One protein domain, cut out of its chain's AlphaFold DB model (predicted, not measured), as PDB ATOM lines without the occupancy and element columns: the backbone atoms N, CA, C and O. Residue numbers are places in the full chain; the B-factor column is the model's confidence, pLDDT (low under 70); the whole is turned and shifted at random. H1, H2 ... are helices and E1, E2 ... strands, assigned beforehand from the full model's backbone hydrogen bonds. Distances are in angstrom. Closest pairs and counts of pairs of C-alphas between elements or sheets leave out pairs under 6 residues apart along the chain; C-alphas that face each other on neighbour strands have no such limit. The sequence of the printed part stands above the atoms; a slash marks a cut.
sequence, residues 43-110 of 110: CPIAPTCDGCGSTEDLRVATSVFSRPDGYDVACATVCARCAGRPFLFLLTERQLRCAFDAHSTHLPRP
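AT A GLANCE: This is residues 43 to 110 of the 110 residues of an uncharacterized protein of Amycolatopsis sp. KNN50.9b (UniProt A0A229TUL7). A long hairpin of two antiparallel strands, E1 and E2, has the helix H2 running lengthwise over one face, with the one-turn helix H1 before it over the same face. Residues 47 to 58 and the link after E2 make loops round the end of the hairpin where E1 begins and E2 ends, and the tail after H2 runs on toward the other end of the longest axis. The 68 printed residues hold two named strands and two named helices, in the order E1, E2, H1, H2, with 34 residues in named elements; the class is mixed, helices and strands. The whole is only just loose, close to compact, with a radius of gyration of the C-alphas of 13.5 A, and its outline is a rod spanning 46 by 20 by 19 A.

HOW THE PARTS SIT: Residues 43 to 58 hold no named element, and their C-alphas lie 10 to 19 A from the mean of the C-alphas. E1, residues 59 to 67, and E2, residues 70 to 78, form a hairpin over a tight link of two residues. They are antiparallel, with 158 degrees between their directions. N 59 and O 78 are 2.9 A apart and N 72 and O 65 are 2.8 A apart, both within hydrogen-bond range. A short link of 8 residues joins E2 to H1, residues 87 to 90. The closest C-alphas of E2 and H1, those of Ala 76 and Leu 90, are 6.4 A apart. A tight link of two residues follows to H2, residues 93 to 104. H1 and H2 are close but not clearly touching, with the C-alphas of Leu 88 and Leu 96 closest at 6.6 A. The closest C-alphas of E1 and H2, those of Arg 67 and Ala 102, are 6.5 A apart; for E2 and H2 they are those of Ala 74 and Gln 95, at 7.4 A. In H2 every O i to N i+4 pair is within hydrogen-bond range; H1 is too short for such a pair, and its one O i to N i+3 pair is within range.

IN THESE COORDINATES: E1 begins at C-alpha 59, (411.844, 394.577, 499.746), and is 26.0 A long. E2 is 26.2 A long and ends at C-alpha 78, (408.769, 394.670, 495.315). H2 is 16.0 A long and ends at C-alpha 104, (417.648, 411.223, 476.618).

THE WHOLE: The two C-alphas farthest apart, those of Glu 56 and Pro 110, the chain's last residue, are 47.4 A apart. The printed part has no cut, and no link between named elements is long. The mean pLDDT of the printed part is 75.1; 19 residues are under 70, among them residues 101 to 110.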
ATOM      1  N   CYS A  43     415.567 404.804 500.813       77.56
ATOM      2  CA  CYS A  43     414.461 404.276 500.020       77.56
ATOM      3  C   CYS A  43     413.345 403.746 500.939       77.56
ATOM      4  O   CYS A  43     413.519 402.709 501.584       77.56
ATOM      5  N   PRO A  44     412.156 404.375 500.966       81.31
ATOM      6  CA  PRO A  44     411.057 403.876 501.778       81.31
ATOM      7  C   PRO A  44     410.505 402.563 501.209       81.31
ATOM      8  O   PRO A  44     410.303 402.426 500.000       81.31
ATOM      9  N   ILE A  45     410.190 401.620 502.099       86.88
ATOM     10  CA  ILE A  45     409.371 400.452 501.765       86.88
ATOM     11  C   ILE A  45     407.903 400.880 501.813       86.88
ATOM     12  O   ILE A  45     407.387 401.280 502.856       86.88
ATOM     13  N   ALA A  46     407.231 400.804 500.669       87.56
ATOM     14  CA  ALA A  46     405.799 401.028 500.543       87.56
ATOM     15  C   ALA A  46     405.003 399.865 501.173       87.56
ATOM     16  O   ALA A  46     405.523 398.758 501.312       87.56
ATOM     17  N   PRO A  47     403.717 400.061 501.521       90.62
ATOM     18  CA  PRO A  47     402.887 398.987 502.071       90.62
ATOM     19  C   PRO A  47     402.519 397.902 501.045       90.62
ATOM     20  O   PRO A  47     402.002 396.854 501.426       90.62
ATOM     21  N   THR A  48     402.747 398.145 499.751       91.06
ATOM     22  CA  THR A  48     402.389 397.236 498.657       91.06
ATOM     23  C   THR A  48     403.494 397.165 497.613       91.06
ATOM     24  O   THR A  48     404.165 398.153 497.339       91.06
ATOM     25  N   CYS A  49     403.632 396.002 496.981       89.38
ATOM     26  CA  CYS A  49     404.511 395.779 495.841       89.38
ATOM     27  C   CYS A  49     404.041 396.577 494.614       89.38
ATOM     28  O   CYS A  49     402.919 396.377 494.149       89.38
ATOM     29  N   ASP A  50     404.925 397.375 494.021       84.50
ATOM     30  CA  ASP A  50     404.647 398.181 492.825       84.50
ATOM     31  C   ASP A  50     404.303 397.316 491.600       84.50
ATOM     32  O   ASP A  50     403.546 397.717 490.720       84.50
ATOM     33  N   GLY A  51     404.823 396.087 491.547       83.19
ATOM     34  CA  GLY A  51     404.637 395.192 490.404       83.19
ATOM     35  C   GLY A  51     403.346 394.366 490.412       83.19
ATOM     36  O   GLY A  51     402.933 393.896 489.349       83.19
ATOM     37  N   CYS A  52     402.748 394.111 491.581       87.25
ATOM     38  CA  CYS A  52     401.590 393.209 491.696       87.25
ATOM     39  C   CYS A  52     400.621 393.505 492.851       87.25
ATOM     40  O   CYS A  52     399.640 392.782 493.002       87.25
ATOM     41  N   GLY A  53     400.891 394.511 493.685       88.50
ATOM     42  CA  GLY A  53     400.041 394.891 494.817       88.50
ATOM     43  C   GLY A  53     400.103 393.965 496.038       88.50
ATOM     44  O   GLY A  53     399.372 394.191 496.995       88.50
ATOM     45  N   SER A  54     400.956 392.934 496.038       91.50
ATOM     46  CA  SER A  54     401.163 392.065 497.210       91.50
ATOM     47  C   SER A  54     401.655 392.868 498.420       91.50
ATOM     48  O   SER A  54     402.377 393.844 498.247       91.50
ATOM     49  N   THR A  55     401.294 392.437 499.627       94.75
ATOM     50  CA  THR A  55     401.740 393.010 500.910       94.75
ATOM     51  C   THR A  55     402.755 392.120 501.635       94.75
ATOM     52  O   THR A  55     403.151 392.422 502.756       94.75
ATOM     53  N   GLU A  56     403.144 390.996 501.031       92.12
ATOM     54  CA  GLU A  56     404.000 389.974 501.639       92.12
ATOM     55  C   GLU A  56     405.421 390.035 501.064       92.12
ATOM     56  O   GLU A  56     405.612 390.348 499.883       92.12
ATOM     57  N   ASP A  57     406.414 389.713 501.899       89.62
ATOM     58  CA  ASP A  57     407.838 389.627 501.538       89.62
ATOM     59  C   ASP A  57     408.348 390.843 500.745       89.62
ATOM     60  O   ASP A  57     409.008 390.714 499.705       89.62
ATOM     61  N   LEU A  58     407.987 392.038 501.224       89.56
ATOM     62  CA  LEU A  58     408.339 393.308 500.601       89.56
ATOM     63  C   LEU A  58     409.807 393.659 500.835       89.56
ATOM     64  O   LEU A  58     410.334 393.551 501.940       89.56
ATOM     65  N   ARG A  59     410.453 394.127 499.772       88.19
ATOM     66  CA  ARG A  59     411.844 394.577 499.746       88.19
ATOM     67  C   ARG A  59     411.999 395.752 498.793       88.19
ATOM     68  O   ARG A  59     411.187 395.931 497.888       88.19
ATOM     69  N   VAL A  60     413.061 396.526 498.966       85.88
ATOM     70  CA  VAL A  60     413.413 397.601 498.033       85.88
ATOM     71  C   VAL A  60     414.262 397.034 496.899       85.88
ATOM     72  O   VAL A  60     415.231 396.316 497.136       85.88
ATOM     73  N   ALA A  61     413.908 397.381 495.668       83.56
ATOM     74  CA  ALA A  61     414.796 397.330 494.519       83.56
ATOM     75  C   ALA A  61     415.252 398.755 494.190       83.56
ATOM     76  O   ALA A  61     414.444 399.686 494.216       83.56
ATOM     77  N   THR A  62     416.533 398.925 493.869       80.69
ATOM     78  CA  THR A  62     417.107 400.217 493.486       80.69
ATOM     79  C   THR A  62     417.708 400.151 492.088       80.69
ATOM     80  O   THR A  62     418.168 399.101 491.639       80.69
ATOM     81  N   SER A  63     417.694 401.284 491.390       76.69
ATOM     82  CA  SER A  63     418.420 401.479 490.136       76.69
ATOM     83  C   SER A  63     419.082 402.844 490.147       76.69
ATOM     84  O   SER A  63     418.486 403.820 490.600       76.69
ATOM     85  N   VAL A  64     420.305 402.902 489.627       76.12
ATOM     86  CA  VAL A  64     421.115 404.119 489.555       76.12
ATOM     87  C   VAL A  64     421.238 404.545 488.098       76.12
ATOM     88  O   VAL A  64     421.423 403.704 487.219       76.12
ATOM     89  N   PHE A  65     421.136 405.845 487.843       71.06
ATOM     90  CA  PHE A  65     421.265 406.430 486.514       71.06
ATOM     91  C   PHE A  65     422.284 407.563 486.557       71.06
ATOM     92  O   PHE A  65     422.208 408.443 487.412       71.06
ATOM     93  N   SER A  66     423.241 407.550 485.634       70.06
ATOM     94  CA  SER A  66     424.212 408.636 485.491       70.06
ATOM     95  C   SER A  66     423.536 409.898 484.950       70.06
ATOM     96  O   SER A  66     422.639 409.822 484.112       70.06
ATOM     97  N   ARG A  67     424.008 411.070 485.375       64.56
ATOM     98  CA  ARG A  67     423.629 412.395 484.859       64.56
ATOM     99  C   ARG A  67     424.887 413.271 484.723       64.56
ATOM    100  O   ARG A  67     425.889 412.952 485.359       64.56
ATOM    101  N   PRO A  68     424.870 414.358 483.929       65.19
ATOM    102  CA  PRO A  68     426.068 415.173 483.681       65.19
ATOM    103  C   PRO A  68     426.795 415.650 484.952       65.19
ATOM    104  O   PRO A  68     428.019 415.679 484.972       65.19
ATOM    105  N   ASP A  69     426.047 415.925 486.027       71.00
ATOM    106  CA  ASP A  69     426.575 416.416 487.308       71.00
ATOM    107  C   ASP A  69     426.430 415.390 488.461       71.00
ATOM    108  O   ASP A  69     426.246 415.772 489.619       71.00
ATOM    109  N   GLY A  70     426.413 414.077 488.178       71.31
ATOM    110  CA  GLY A  70     426.390 413.028 489.214       71.31
ATOM    111  C   GLY A  70     425.571 411.782 488.864       71.31
ATOM    112  O   GLY A  70     425.627 411.272 487.747       71.31
ATOM    113  N   TYR A  71     424.790 411.287 489.826       70.38
ATOM    114  CA  TYR A  71     423.877 410.155 489.653       70.38
ATOM    115  C   TYR A  71     422.520 410.436 490.308       70.38
ATOM    116  O   TYR A  71     422.437 411.153 491.305       70.38
ATOM    117  N   ASP A  72     421.466 409.847 489.751       69.75
ATOM    118  CA  ASP A  72     420.136 409.764 490.351       69.75
ATOM    119  C   ASP A  72     419.846 408.313 490.757       69.75
ATOM    120  O   ASP A  72     420.292 407.370 490.099       69.75
ATOM    121  N   VAL A  73     419.071 408.126 491.827       75.75
ATOM    122  CA  VAL A  73     418.629 406.806 492.297       75.75
ATOM    123  C   VAL A  73     417.113 406.733 492.271       75.75
ATOM    124  O   VAL A  73     416.424 407.630 492.754       75.75
ATOM    125  N   ALA A  74     416.586 405.643 491.723       75.38
ATOM    126  CA  ALA A  74     415.179 405.300 491.822       75.38
ATOM    127  C   ALA A  74     414.996 404.076 492.721       75.38
ATOM    128  O   ALA A  74     415.770 403.121 492.652       75.38
ATOM    129  N   CYS A  75     413.927 404.099 493.513       80.44
ATOM    130  CA  CYS A  75     413.515 403.013 494.393       80.44
ATOM    131  C   CYS A  75     412.154 402.466 493.938       80.44
ATOM    132  O   CYS A  75     411.287 403.240 493.520       80.44
ATOM    133  N   ALA A  76     411.959 401.158 494.073       83.38
ATOM    134  CA  ALA A  76     410.668 400.491 493.934       83.38
ATOM    135  C   ALA A  76     410.507 399.448 495.047       83.38
ATOM    136  O   ALA A  76     411.456 398.732 495.375       83.38
ATOM    137  N   THR A  77     409.315 399.337 495.622       88.06
ATOM    138  CA  THR A  77     408.983 398.278 496.577       88.06
ATOM    139  C   THR A  77     408.476 397.061 495.821       88.06
ATOM    140  O   THR A  77     407.504 397.131 495.075       88.06
ATOM    141  N   VAL A  78     409.108 395.909 496.018       89.50
ATOM    142  CA  VAL A  78     408.769 394.670 495.315       89.50
ATOM    143  C   VAL A  78     408.618 393.504 496.274       89.50
ATOM    144  O   VAL A  78     409.350 393.389 497.249       89.50
ATOM    145  N   CYS A  79     407.701 392.590 495.969       89.69
ATOM    146  CA  CYS A  79     407.627 391.303 496.653       89.69
ATOM    147  C   CYS A  79     408.664 390.317 496.093       89.69
ATOM    148  O   CYS A  79     409.274 390.541 495.036       89.69
ATOM    149  N   ALA A  80     408.809 389.167 496.754       88.88
ATOM    150  CA  ALA A  80     409.720 388.106 496.335       88.88
ATOM    151  C   ALA A  80     409.583 387.725 494.847       88.88
ATOM    152  O   ALA A  80     410.595 387.569 494.167       88.88
ATOM    153  N   ARG A  81     408.344 387.659 494.335       87.31
ATOM    154  CA  ARG A  81     408.016 387.262 492.951       87.31
ATOM    155  C   ARG A  81     408.307 388.330 491.897       87.31
ATOM    156  O   ARG A  81     408.473 387.995 490.730       87.31
ATOM    157  N   CYS A  82     408.276 389.608 492.270       83.56
ATOM    158  CA  CYS A  82     408.504 390.712 491.330       83.56
ATOM    159  C   CYS A  82     409.966 391.152 491.277       83.56
ATOM    160  O   CYS A  82     410.358 391.824 490.325       83.56
ATOM    161  N   ALA A  83     410.780 390.747 492.249       78.56
ATOM    162  CA  ALA A  83     412.215 390.945 492.166       78.56
ATOM    163  C   ALA A  83     412.801 390.148 490.994       78.56
ATOM    164  O   ALA A  83     412.541 388.955 490.850       78.56
ATOM    165  N   GLY A  84     413.575 390.826 490.151       69.12
ATOM    166  CA  GLY A  84     414.102 390.267 488.904       69.12
ATOM    167  C   GLY A  84     413.259 390.593 487.669       69.12
ATOM    168  O   GLY A  84     413.709 390.342 486.554       69.12
ATOM    169  N   ARG A  85     412.073 391.206 487.822       77.94
ATOM    170  CA  ARG A  85     411.421 391.876 486.687       77.94
ATOM    171  C   ARG A  85     412.244 393.107 486.295       77.94
ATOM    172  O   ARG A  85     412.859 393.716 487.176       77.94
ATOM    173  N   PRO A  86     412.257 393.501 485.008       76.44
ATOM    174  CA  PRO A  86     413.044 394.651 484.599       76.44
ATOM    175  C   PRO A  86     412.534 395.891 485.332       76.44
ATOM    176  O   PRO A  86     411.333 396.162 485.336       76.44
ATOM    177  N   PHE A  87     413.454 396.616 485.970       74.69
ATOM    178  CA  PHE A  87     413.143 397.676 486.929       74.69
ATOM    179  C   PHE A  87     412.221 398.760 486.352       74.69
ATOM    180  O   PHE A  87     411.320 399.235 487.033       74.69
ATOM    181  N   LEU A  88     412.357 399.059 485.056       71.69
ATOM    182  CA  LEU A  88     411.501 400.000 484.328       71.69
ATOM    183  C   LEU A  88     410.003 399.654 484.390       71.69
ATOM    184  O   LEU A  88     409.178 400.558 484.385       71.69
ATOM    185  N   PHE A  89     409.631 398.373 484.484       72.44
ATOM    186  CA  PHE A  89     408.225 397.953 484.595       72.44
ATOM    187  C   PHE A  89     407.637 398.131 485.999       72.44
ATOM    188  O   PHE A  89     406.443 397.916 486.188       72.44
ATOM    189  N   LEU A  90     408.477 398.450 486.981       74.19
ATOM    190  CA  LEU A  90     408.100 398.636 488.383       74.19
ATOM    191  C   LEU A  90     408.027 400.119 488.758       74.19
ATOM    192  O   LEU A  90     407.615 400.459 489.861       74.19
ATOM    193  N   LEU A  91     408.444 400.995 487.849       71.06
ATOM    194  CA  LEU A  91     408.429 402.429 488.046       71.06
ATOM    195  C   LEU A  91     407.039 403.001 487.772       71.06
ATOM    196  O   LEU A  91     406.357 402.620 486.821       71.06
ATOM    197  N   THR A  92     406.648 403.987 488.574       70.50
ATOM    198  CA  THR A  92     405.493 404.834 488.258       70.50
ATOM    199  C   THR A  92     405.734 405.608 486.960       70.50
ATOM    200  O   THR A  92     406.877 405.864 486.582       70.50
ATOM    201  N   GLU A  93     404.668 406.069 486.299       72.56
ATOM    202  CA  GLU A  93     404.769 406.859 485.059       72.56
ATOM    203  C   GLU A  93     405.676 408.092 485.219       72.56
ATOM    204  O   GLU A  93     406.489 408.399 484.346       72.56
ATOM    205  N   ARG A  94     405.614 408.756 486.383       67.19
ATOM    206  CA  ARG A  94     406.502 409.876 486.720       67.19
ATOM    207  C   ARG A  94     407.968 409.444 486.776       67.19
ATOM    208  O   ARG A  94     408.815 410.121 486.207       67.19
ATOM    209  N   GLN A  95     408.273 408.338 487.457       66.56
ATOM    210  CA  GLN A  95     409.648 407.842 487.582       66.56
ATOM    211  C   GLN A  95     410.192 407.331 486.244       66.56
ATOM    212  O   GLN A  95     411.348 407.592 485.929       66.56
ATOM    213  N   LEU A  96     409.355 406.674 485.436       72.81
ATOM    214  CA  LEU A  96     409.676 406.302 484.058       72.81
ATOM    215  C   LEU A  96     410.044 407.531 483.237       72.81
ATOM    216  O   LEU A  96     411.064 407.522 482.555       72.81
ATOM    217  N   ARG A  97     409.251 408.602 483.328       69.88
ATOM    218  CA  ARG A  97     409.527 409.834 482.592       69.88
ATOM    219  C   ARG A  97     410.828 410.493 483.029       69.88
ATOM    220  O   ARG A  97     411.633 410.819 482.171       69.88
ATOM    221  N   CYS A  98     411.076 410.597 484.334       64.31
ATOM    222  CA  CYS A  98     412.354 411.093 484.845       64.31
ATOM    223  C   CYS A  98     413.538 410.231 484.374       64.31
ATOM    224  O   CYS A  98     414.552 410.780 483.953       64.31
ATOM    225  N   ALA A  99     413.400 408.901 484.390       66.44
ATOM    226  CA  ALA A  99     414.433 407.988 483.907       66.44
ATOM    227  C   ALA A  99     414.688 408.152 482.398       66.44
ATOM    228  O   ALA A  99     415.840 408.210 481.975       66.44
ATOM    229  N   PHE A 100     413.635 408.285 481.584       71.38
ATOM    230  CA  PHE A 100     413.764 408.544 480.148       71.38
ATOM    231  C   PHE A 100     414.343 409.924 479.846       71.38
ATOM    232  O   PHE A 100     415.198 410.028 478.973       71.38
ATOM    233  N   ASP A 101     413.926 410.969 480.561       67.31
ATOM    234  CA  ASP A 101     414.451 412.323 480.384       67.31
ATOM    235  C   ASP A 101     415.952 412.356 480.710       67.31
ATOM    236  O   ASP A 101     416.737 412.850 479.895       67.31
ATOM    237  N   ALA A 102     416.364 411.732 481.822       62.91
ATOM    238  CA  ALA A 102     417.769 411.566 482.197       62.91
ATOM    239  C   ALA A 102     418.558 410.770 481.145       62.91
ATOM    240  O   ALA A 102     419.670 411.142 480.787       62.91
ATOM    241  N   HIS A 103     417.980 409.704 480.584       61.25
ATOM    242  CA  HIS A 103     418.645 408.916 479.544       61.25
ATOM    243  C   HIS A 103     418.745 409.675 478.209       61.25
ATOM    244  O   HIS A 103     419.770 409.639 477.535       61.25
ATOM    245  N   SER A 104     417.700 410.421 477.844       63.47
ATOM    246  CA  SER A 104     417.648 411.223 476.618       63.47
ATOM    247  C   SER A 104     418.593 412.426 476.641       63.47
ATOM    248  O   SER A 104     419.003 412.898 475.583       63.47
ATOM    249  N   THR A 105     418.982 412.905 477.828       55.84
ATOM    250  CA  THR A 105     419.991 413.965 477.966       55.84
ATOM    251  C   THR A 105     421.403 413.485 477.624       55.84
ATOM    252  O   THR A 105     422.249 414.317 477.309       55.84
ATOM    253  N   HIS A 106     421.635 412.168 477.603       50.84
ATOM    254  CA  HIS A 106     422.888 411.542 477.156       50.84
ATOM    255  C   HIS A 106     422.865 411.093 475.695       50.84
ATOM    256  O   HIS A 106     423.877 410.618 475.184       50.84
ATOM    257  N   LEU A 107     421.730 411.235 475.003       41.28
ATOM    258  CA  LEU A 107     421.698 411.001 473.566       41.28
ATOM    259  C   LEU A 107     422.341 412.210 472.871       41.28
ATOM    260  O   LEU A 107     421.905 413.341 473.116       41.28
ATOM    261  N   PRO A 108     423.357 412.010 472.007       36.69
ATOM    262  CA  PRO A 108     423.897 413.101 471.211       36.69
ATOM    263  C   PRO A 108     422.744 413.736 470.429       36.69
ATOM    264  O   PRO A 108     422.048 413.064 469.665       36.69
ATOM    265  N   ARG A 109     422.492 415.024 470.680       40.94
ATOM    266  CA  ARG A 109     421.483 415.775 469.931       40.94
ATOM    267  C   ARG A 109     421.978 415.957 468.487       40.94
ATOM    268  O   ARG A 109     423.169 416.224 468.319       40.94
ATOM    269  N   PRO A 110     421.103 415.791 467.480       43.62
ATOM    270  CA  PRO A 110     421.446 416.046 466.082       43.62
ATOM    271  C   PRO A 110     421.737 417.526 465.811       43.62
ATOM    272  O   PRO A 110     421.188 418.388 466.541       43.62
TER     273      PRO A 110